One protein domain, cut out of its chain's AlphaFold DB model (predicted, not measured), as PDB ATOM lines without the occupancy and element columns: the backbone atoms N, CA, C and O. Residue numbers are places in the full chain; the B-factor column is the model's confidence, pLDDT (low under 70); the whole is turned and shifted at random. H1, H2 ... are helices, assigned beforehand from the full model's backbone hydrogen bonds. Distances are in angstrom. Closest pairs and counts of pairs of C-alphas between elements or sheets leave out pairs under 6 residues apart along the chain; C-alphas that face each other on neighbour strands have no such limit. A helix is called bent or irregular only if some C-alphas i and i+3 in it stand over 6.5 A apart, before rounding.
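AT A GLANCE: This is residues 146 to 212 of the 505 residues of an uncharacterized protein of Rhodococcus sp. Leaf7 (UniProt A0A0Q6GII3). One long helix, H4, makes the longest axis, and three shorter helices cover one side of it: H1 crosses its later half, H3 folds back over its earlier part as a hairpin, and H2 sits between H1 and H3, near H4. The printed part has 67 residues with four named helices, H1 to H4 in order, and no named strand; its class is all helix. It is compact, with a radius of gyration of the C-alphas of 11.3 A, yet elongated, spanning 35 by 20 by 18 A.

IN THESE COORDINATES: Find C-alpha 147 at (-0.470, -40.975, 37.001); from there H1 runs 15.2 A to residue 157. Go on to H2, residues 165 to 174, 14.8 A long, then H3, residues 177 to 184, 10.9 A. H4 begins at C-alpha 188, (-29.751, -37.337, 38.030), and runs 31.3 A to C-alpha 212, (-2.514, -50.533, 46.070). It has a kink of 30 degrees near residue 196 and is only just irregular: C-alphas 209 and 212 are 7.0 A apart.

HOW THE PARTS SIT: Look first at Ala 157 and Ala 200, the closest C-alphas of H1 and H4, 4.1 A apart; these helices touch at a steep tilt of 53 degrees, opposite ways, H4 with residues 196 to 207 alone. H1 touches H2 about perpendicular, at 88 degrees, closest at C-alphas 152 and 167, 5.3 A. H2 and H3 only just touch, with 3 pairs of C-alphas within 8 A, and only at the corner, closest at C-alphas 172 and 178, 5.7 A. H3 and H4 form a helical hairpin at a shallow tilt of 10 degrees, closest at C-alphas 178 and 195, 6.8 A; H4 touches H3 with residues 191 to 195 alone. H2 and H4 are near each other; H1 and H3 are apart. Each O i to N i+4 pair is within hydrogen-bond range in H1 and H3, against 5 of 6 in H2 and 18 of 21 in H4.

THE WHOLE: The C-alphas farthest apart, Thr 186 and Val 212, are 35.6 A apart. The printed part has no cut and no long link. Look for pLDDT under 70 at residues 161 to 165; the mean of the printed part is 88.0.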
ATOM      1  N   ASP A 146      -1.066 -44.493  33.584       97.38
ATOM      2  CA  ASP A 146      -0.251 -43.351  33.995       97.38
ATOM      3  C   ASP A 146      -0.831 -42.646  35.234       97.38
ATOM      4  O   ASP A 146      -1.952 -42.915  35.678       97.38
ATOM      5  N   ALA A 147      -0.069 -41.712  35.804       97.00
ATOM      6  CA  ALA A 147      -0.470 -40.975  37.001       97.00
ATOM      7  C   ALA A 147      -1.805 -40.218  36.851       97.00
ATOM      8  O   ALA A 147      -2.597 -40.173  37.795       97.00
ATOM      9  N   ALA A 148      -2.089 -39.652  35.672       95.44
ATOM     10  CA  ALA A 148      -3.325 -38.912  35.424       95.44
ATOM     11  C   ALA A 148      -4.542 -39.848  35.414       95.44
ATOM     12  O   ALA A 148      -5.589 -39.537  35.987       95.44
ATOM     13  N   LEU A 149      -4.391 -41.025  34.812       96.12
ATOM     14  CA  LEU A 149      -5.418 -42.051  34.746       96.12
ATOM     15  C   LEU A 149      -5.639 -42.727  36.104       96.12
ATOM     16  O   LEU A 149      -6.781 -43.030  36.466       96.12
ATOM     17  N   VAL A 150      -4.578 -42.910  36.896       97.19
ATOM     18  CA  VAL A 150      -4.678 -43.333  38.301       97.19
ATOM     19  C   VAL A 150      -5.441 -42.294  39.120       97.19
ATOM     20  O   VAL A 150      -6.405 -42.655  39.793       97.19
ATOM     21  N   ALA A 151      -5.097 -41.008  39.013       95.94
ATOM     22  CA  ALA A 151      -5.801 -39.934  39.714       95.94
ATOM     23  C   ALA A 151      -7.292 -39.869  39.335       95.94
ATOM     24  O   ALA A 151      -8.154 -39.765  40.210       95.94
ATOM     25  N   ALA A 152      -7.617 -40.019  38.046       94.38
ATOM     26  CA  ALA A 152      -9.002 -40.110  37.582       94.38
ATOM     27  C   ALA A 152      -9.727 -41.342  38.153       94.38
ATOM     28  O   ALA A 152     -10.898 -41.252  38.528       94.38
ATOM     29  N   THR A 153      -9.031 -42.477  38.276       95.50
ATOM     30  CA  THR A 153      -9.571 -43.701  38.889       95.50
ATOM     31  C   THR A 153      -9.845 -43.510  40.385       95.50
ATOM     32  O   THR A 153     -10.899 -43.920  40.867       95.50
ATOM     33  N   VAL A 154      -8.947 -42.842  41.117       96.19
ATOM     34  CA  VAL A 154      -9.132 -42.483  42.535       96.19
ATOM     35  C   VAL A 154     -10.361 -41.584  42.717       96.19
ATOM     36  O   VAL A 154     -11.229 -41.886  43.539       96.19
ATOM     37  N   ALA A 155     -10.503 -40.540  41.894       94.06
ATOM     38  CA  ALA A 155     -11.680 -39.667  41.911       94.06
ATOM     39  C   ALA A 155     -12.981 -40.432  41.589       94.06
ATOM     40  O   ALA A 155     -13.988 -40.289  42.292       94.06
ATOM     41  N   GLY A 156     -12.938 -41.302  40.572       93.25
ATOM     42  CA  GLY A 156     -14.050 -42.165  40.177       93.25
ATOM     43  C   GLY A 156     -14.489 -43.116  41.292       93.25
ATOM     44  O   GLY A 156     -15.684 -43.238  41.559       93.25
ATOM     45  N   ALA A 157     -13.546 -43.729  42.015       95.44
ATOM     46  CA  ALA A 157     -13.845 -44.589  43.163       95.44
ATOM     47  C   ALA A 157     -14.570 -43.827  44.286       95.44
ATOM     48  O   ALA A 157     -15.482 -44.368  44.921       95.44
ATOM     49  N   GLY A 158     -14.223 -42.557  44.502       93.00
ATOM     50  CA  GLY A 158     -14.897 -41.674  45.451       93.00
ATOM     51  C   GLY A 158     -16.316 -41.257  45.046       93.00
ATOM     52  O   GLY A 158     -16.967 -40.566  45.824       93.00
ATOM     53  N   GLY A 159     -16.795 -41.620  43.850       86.62
ATOM     54  CA  GLY A 159     -18.075 -41.152  43.308       86.62
ATOM     55  C   GLY A 159     -18.076 -39.668  42.919       86.62
ATOM     56  O   GLY A 159     -19.125 -39.129  42.573       86.62
ATOM     57  N   HIS A 160     -16.912 -39.010  42.953       78.69
ATOM     58  CA  HIS A 160     -16.741 -37.609  42.585       78.69
ATOM     59  C   HIS A 160     -16.427 -37.524  41.092       78.69
ATOM     60  O   HIS A 160     -15.305 -37.246  40.674       78.69
ATOM     61  N   VAL A 161     -17.440 -37.784  40.267       69.56
ATOM     62  CA  VAL A 161     -17.382 -37.479  38.835       69.56
ATOM     63  C   VAL A 161     -17.790 -36.016  38.664       69.56
ATOM     64  O   VAL A 161     -18.834 -35.704  38.094       69.56
ATOM     65  N   ASP A 162     -17.009 -35.103  39.246       62.75
ATOM     66  CA  ASP A 162     -17.239 -33.680  39.023       62.75
ATOM     67  C   ASP A 162     -17.076 -33.402  37.528       62.75
ATOM     68  O   ASP A 162     -16.140 -33.888  36.890       62.75
ATOM     69  N   GLY A 163     -17.999 -32.621  36.960       54.22
ATOM     70  CA  GLY A 163     -18.095 -32.325  35.524       54.22
ATOM     71  C   GLY A 163     -16.902 -31.569  34.922       54.22
ATOM     72  O   GLY A 163     -17.022 -31.022  33.826       54.22
ATOM     73  N   ALA A 164     -15.759 -31.526  35.614       56.56
ATOM     74  CA  ALA A 164     -14.473 -31.239  35.012       56.56
ATOM     75  C   ALA A 164     -14.256 -32.245  33.874       56.56
ATOM     76  O   ALA A 164     -14.031 -33.439  34.079       56.56
ATOM     77  N   THR A 165     -14.358 -31.742  32.649       62.88
ATOM     78  CA  THR A 165     -14.344 -32.505  31.395       62.88
ATOM     79  C   THR A 165     -13.153 -33.460  31.256       62.88
ATOM     80  O   THR A 165     -13.252 -34.445  30.528       62.88
ATOM     81  N   GLY A 166     -12.060 -33.217  31.988       79.25
ATOM     82  CA  GLY A 166     -10.882 -34.083  32.036       79.25
ATOM     83  C   GLY A 166     -11.136 -35.460  32.658       79.25
ATOM     84  O   GLY A 166     -10.823 -36.467  32.030       79.25
ATOM     85  N   THR A 167     -11.743 -35.537  33.849       83.25
ATOM     86  CA  THR A 167     -11.919 -36.817  34.566       83.25
ATOM     87  C   THR A 167     -12.889 -37.736  33.838       83.25
ATOM     88  O   THR A 167     -12.617 -38.921  33.673       83.25
ATOM     89  N   VAL A 168     -13.998 -37.184  33.335       83.25
ATOM     90  CA  VAL A 168     -14.966 -37.947  32.531       83.25
ATOM     91  C   VAL A 168     -14.324 -38.445  31.241       83.25
ATOM     92  O   VAL A 168     -14.534 -39.599  30.878       83.25
ATOM     93  N   GLY A 169     -13.518 -37.619  30.563       85.88
ATOM     94  CA  GLY A 169     -12.795 -38.032  29.359       85.88
ATOM     95  C   GLY A 169     -11.832 -39.194  29.621       85.88
ATOM     96  O   GLY A 169     -11.861 -40.185  28.895       85.88
ATOM     97  N   LEU A 170     -11.041 -39.108  30.695       90.69
ATOM     98  CA  LEU A 170     -10.099 -40.160  31.100       90.69
ATOM     99  C   LEU A 170     -10.811 -41.442  31.557       90.69
ATOM    100  O   LEU A 170     -10.396 -42.539  31.204       90.69
ATOM    101  N   LEU A 171     -11.914 -41.343  32.298       89.62
ATOM    102  CA  LEU A 171     -12.694 -42.524  32.679       89.62
ATOM    103  C   LEU A 171     -13.423 -43.145  31.479       89.62
ATOM    104  O   LEU A 171     -13.570 -44.363  31.422       89.62
ATOM    105  N   SER A 172     -13.834 -42.340  30.497       88.81
ATOM    106  CA  SER A 172     -14.468 -42.841  29.268       88.81
ATOM    107  C   SER A 172     -13.498 -43.653  28.406       88.81
ATOM    108  O   SER A 172     -13.937 -44.565  27.710       88.81
ATOM    109  N   SER A 173     -12.186 -43.382  28.467       91.38
ATOM    110  CA  SER A 173     -11.193 -44.222  27.779       91.38
ATOM    111  C   SER A 173     -11.017 -45.588  28.455       91.38
ATOM    112  O   SER A 173     -10.759 -46.575  27.769       91.38
ATOM    113  N   LEU A 174     -11.213 -45.669  29.778       90.81
ATOM    114  CA  LEU A 174     -11.184 -46.922  30.544       90.81
ATOM    115  C   LEU A 174     -12.476 -47.731  30.421       90.81
ATOM    116  O   LEU A 174     -12.438 -48.961  30.409       90.81
ATOM    117  N   PHE A 175     -13.617 -47.047  30.351       90.25
ATOM    118  CA  PHE A 175     -14.937 -47.665  30.293       90.25
ATOM    119  C   PHE A 175     -15.717 -47.083  29.112       90.25
ATOM    120  O   PHE A 175     -16.516 -46.176  29.305       90.25
ATOM    121  N   PRO A 176     -15.544 -47.593  27.882       85.62
ATOM    122  CA  PRO A 176     -16.191 -47.021  26.696       85.62
ATOM    123  C   PRO A 176     -17.722 -46.946  26.799       85.62
ATOM    124  O   PRO A 176     -18.348 -46.050  26.238       85.62
ATOM    125  N   THR A 177     -18.330 -47.852  27.570       82.38
ATOM    126  CA  THR A 177     -19.778 -47.891  27.820       82.38
ATOM    127  C   THR A 177     -20.291 -46.690  28.617       82.38
ATOM    128  O   THR A 177     -21.482 -46.393  28.538       82.38
ATOM    129  N   LEU A 178     -19.418 -45.961  29.331       82.94
ATOM    130  CA  LEU A 178     -19.786 -44.747  30.071       82.94
ATOM    131  C   LEU A 178     -20.477 -43.727  29.171       82.94
ATOM    132  O   LEU A 178     -21.456 -43.112  29.578       82.94
ATOM    133  N   GLN A 179     -19.953 -43.529  27.961       81.19
ATOM    134  CA  GLN A 179     -20.396 -42.445  27.093       81.19
ATOM    135  C   GLN A 179     -21.801 -42.701  26.537       81.19
ATOM    136  O   GLN A 179     -22.634 -41.792  26.522       81.19
ATOM    137  N   ASP A 180     -22.082 -43.949  26.157       82.88
ATOM    138  CA  ASP A 180     -23.394 -44.371  25.665       82.88
ATOM    139  C   ASP A 180     -24.454 -44.323  26.776       82.88
ATOM    140  O   ASP A 180     -25.578 -43.864  26.556       82.88
ATOM    141  N   GLU A 181     -24.098 -44.739  27.995       82.31
ATOM    142  CA  GLU A 181     -25.011 -44.701  29.140       82.31
ATOM    143  C   GLU A 181     -25.295 -43.270  29.610       82.31
ATOM    144  O   GLU A 181     -26.441 -42.956  29.951       82.31
ATOM    145  N   LEU A 182     -24.298 -42.378  29.563       81.56
ATOM    146  CA  LEU A 182     -24.456 -40.969  29.937       81.56
ATOM    147  C   LEU A 182     -25.452 -40.244  29.023       81.56
ATOM    148  O   LEU A 182     -26.230 -39.418  29.495       81.56
ATOM    149  N   LEU A 183     -25.466 -40.580  27.728       83.69
ATOM    150  CA  LEU A 183     -26.431 -40.049  26.758       83.69
ATOM    151  C   LEU A 183     -27.851 -40.603  26.965       83.69
ATOM    152  O   LEU A 183     -28.822 -39.959  26.564       83.69
ATOM    153  N   GLY A 184     -27.979 -41.787  27.571       84.00
ATOM    154  CA  GLY A 184     -29.255 -42.473  27.790       84.00
ATOM    155  C   GLY A 184     -29.965 -42.137  29.106       84.00
ATOM    156  O   GLY A 184     -31.143 -42.468  29.259       84.00
ATOM    157  N   ALA A 185     -29.285 -41.507  30.065       83.25
ATOM    158  CA  ALA A 185     -29.855 -41.195  31.373       83.25
ATOM    159  C   ALA A 185     -30.729 -39.926  31.334       83.25
ATOM    160  O   ALA A 185     -30.307 -38.876  30.855       83.25
ATOM    161  N   THR A 186     -31.954 -40.004  31.872       84.94
ATOM    162  CA  THR A 186     -32.932 -38.894  31.803       84.94
ATOM    163  C   THR A 186     -33.074 -38.111  33.105       84.94
ATOM    164  O   THR A 186     -33.652 -37.023  33.122       84.94
ATOM    165  N   SER A 187     -32.537 -38.641  34.205       88.19
ATOM    166  CA  SER A 187     -32.576 -38.007  35.522       88.19
ATOM    167  C   SER A 187     -31.265 -38.197  36.285       88.19
ATOM    168  O   SER A 187     -30.548 -39.176  36.088       88.19
ATOM    169  N   GLN A 188     -30.969 -37.284  37.213       83.44
ATOM    170  CA  GLN A 188     -29.751 -37.337  38.030       83.44
ATOM    171  C   GLN A 188     -29.660 -38.617  38.885       83.44
ATOM    172  O   GLN A 188     -28.575 -39.163  39.058       83.44
ATOM    173  N   GLY A 189     -30.790 -39.135  39.384       85.25
ATOM    174  CA  GLY A 189     -30.811 -40.392  40.144       85.25
ATOM    175  C   GLY A 189     -30.522 -41.626  39.282       85.25
ATOM    176  O   GLY A 189     -29.889 -42.575  39.747       85.25
ATOM    177  N   GLU A 190     -30.924 -41.605  38.006       85.44
ATOM    178  CA  GLU A 190     -30.537 -42.645  37.047       85.44
ATOM    179  C   GLU A 190     -29.048 -42.569  36.718       85.44
ATOM    180  O   GLU A 190     -28.403 -43.609  36.705       85.44
ATOM    181  N   VAL A 191     -28.487 -41.366  36.522       85.19
ATOM    182  CA  VAL A 191     -27.035 -41.187  36.319       85.19
ATOM    183  C   VAL A 191     -26.263 -41.758  37.508       85.19
ATOM    184  O   VAL A 191     -25.327 -42.533  37.327       85.19
ATOM    185  N   GLN A 192     -26.689 -41.441  38.733       87.00
ATOM    186  CA  GLN A 192     -26.024 -41.931  39.936       87.00
ATOM    187  C   GLN A 192     -26.032 -43.467  40.025       87.00
ATOM    188  O   GLN A 192     -24.978 -44.080  40.171       87.00
ATOM    189  N   SER A 193     -27.207 -44.090  39.918       87.69
ATOM    190  CA  SER A 193     -27.364 -45.538  40.138       87.69
ATOM    191  C   SER A 193     -26.904 -46.401  38.961       87.69
ATOM    192  O   SER A 193     -26.374 -47.488  39.169       87.69
ATOM    193  N   ARG A 194     -27.102 -45.949  37.716       86.56
ATOM    194  CA  ARG A 194     -26.708 -46.723  36.530       86.56
ATOM    195  C   ARG A 194     -25.255 -46.537  36.138       86.56
ATOM    196  O   ARG A 194     -24.703 -47.454  35.554       86.56
ATOM    197  N   ILE A 195     -24.664 -45.381  36.431       86.81
ATOM    198  CA  ILE A 195     -23.368 -45.007  35.861       86.81
ATOM    199  C   ILE A 195     -22.336 -44.799  36.961       86.81
ATOM    200  O   ILE A 195     -21.319 -45.490  36.994       86.81
ATOM    201  N   VAL A 196     -22.601 -43.873  37.887       89.12
ATOM    202  CA  VAL A 196     -21.611 -43.486  38.904       89.12
ATOM    203  C   VAL A 196     -21.300 -44.652  39.839       89.12
ATOM    204  O   VAL A 196     -20.132 -44.926  40.085       89.12
ATOM    205  N   GLU A 197     -22.312 -45.369  40.330       91.31
ATOM    206  CA  GLU A 197     -22.112 -46.502  41.244       91.31
ATOM    207  C   GLU A 197     -21.322 -47.668  40.611       91.31
ATOM    208  O   GLU A 197     -20.325 -48.082  41.214       91.31
ATOM    209  N   PRO A 198     -21.663 -48.181  39.407       90.81
ATOM    210  CA  PRO A 198     -20.872 -49.230  38.758       90.81
ATOM    211  C   PRO A 198     -19.442 -48.803  38.424       90.81
ATOM    212  O   PRO A 198     -18.506 -49.573  38.643       90.81
ATOM    213  N   VAL A 199     -19.248 -47.571  37.947       91.94
ATOM    214  CA  VAL A 199     -17.907 -47.046  37.650       91.94
ATOM    215  C   VAL A 199     -17.094 -46.883  38.924       91.94
ATOM    216  O   VAL A 199     -15.935 -47.293  38.955       91.94
ATOM    217  N   ALA A 200     -17.691 -46.363  39.997       93.56
ATOM    218  CA  ALA A 200     -17.032 -46.259  41.292       93.56
ATOM    219  C   ALA A 200     -16.651 -47.640  41.845       93.56
ATOM    220  O   ALA A 200     -15.555 -47.800  42.384       93.56
ATOM    221  N   ALA A 201     -17.515 -48.647  41.688       94.75
ATOM    222  CA  ALA A 201     -17.223 -50.023  42.083       94.75
ATOM    223  C   ALA A 201     -16.058 -50.613  41.276       94.75
ATOM    224  O   ALA A 201     -15.146 -51.196  41.860       94.75
ATOM    225  N   GLN A 202     -16.038 -50.409  39.958       94.50
ATOM    226  CA  GLN A 202     -14.973 -50.905  39.086       94.50
ATOM    227  C   GLN A 202     -13.636 -50.188  39.326       94.50
ATOM    228  O   GLN A 202     -12.582 -50.825  39.334       94.50
ATOM    229  N   CYS A 203     -13.666 -48.872  39.563       95.81
ATOM    230  CA  CYS A 203     -12.489 -48.097  39.948       95.81
ATOM    231  C   CYS A 203     -11.922 -48.595  41.278       95.81
ATOM    232  O   CYS A 203     -10.729 -48.869  41.363       95.81
ATOM    233  N   ARG A 204     -12.780 -48.780  42.289       97.25
ATOM    234  CA  ARG A 204     -12.383 -49.296  43.605       97.25
ATOM    235  C   ARG A 204     -11.804 -50.710  43.503       97.25
ATOM    236  O   ARG A 204     -10.728 -50.954  44.025       97.25
ATOM    237  N   ALA A 205     -12.429 -51.592  42.722       97.38
ATOM    238  CA  ALA A 205     -11.906 -52.933  42.475       97.38
ATOM    239  C   ALA A 205     -10.499 -52.912  41.854       97.38
ATOM    240  O   ALA A 205      -9.638 -53.683  42.270       97.38
ATOM    241  N   TRP A 206     -10.237 -52.027  40.886       97.62
ATOM    242  CA  TRP A 206      -8.898 -51.882  40.306       97.62
ATOM    243  C   TRP A 206      -7.883 -51.310  41.307       97.62
ATOM    244  O   TRP A 206      -6.751 -51.792  41.365       97.62
ATOM    245  N   LEU A 207      -8.282 -50.324  42.122       98.06
ATOM    246  CA  LEU A 207      -7.420 -49.781  43.176       98.06
ATOM    247  C   LEU A 207      -7.012 -50.874  44.172       98.06
ATOM    248  O   LEU A 207      -5.824 -51.031  44.443       98.06
ATOM    249  N   ASP A 208      -7.978 -51.667  44.636       98.19
ATOM    250  CA  ASP A 208      -7.775 -52.696  45.658       98.19
ATOM    251  C   ASP A 208      -6.968 -53.900  45.145       98.19
ATOM    252  O   ASP A 208      -6.220 -54.512  45.904       98.19
ATOM    253  N   THR A 209      -7.119 -54.264  43.867       98.06
ATOM    254  CA  THR A 209      -6.526 -55.499  43.313       98.06
ATOM    255  C   THR A 209      -5.254 -55.287  42.501       98.06
ATOM    256  O   THR A 209      -4.493 -56.237  42.339       98.06
ATOM    257  N   VAL A 210      -5.010 -54.078  41.989       98.31
ATOM    258  CA  VAL A 210      -3.866 -53.792  41.109       98.31
ATOM    259  C   VAL A 210      -2.998 -52.684  41.685       98.31
ATOM    260  O   VAL A 210      -1.813 -52.896  41.921       98.31
ATOM    261  N   PHE A 211      -3.569 -51.504  41.923       98.12
ATOM    262  CA  PHE A 211      -2.776 -50.319  42.249       98.12
ATOM    263  C   PHE A 211      -2.153 -50.370  43.642       98.12
ATOM    264  O   PHE A 211      -0.935 -50.270  43.773       98.12
ATOM    265  N   VAL A 212      -2.978 -50.537  44.679       98.31
ATOM    266  CA  VAL A 212      -2.514 -50.533  46.070       98.31
ATOM    267  C   VAL A 212      -1.538 -51.685  46.338       98.31
ATOM    268  O   VAL A 212      -0.484 -51.410  46.917       98.31
TER     269      VAL A 212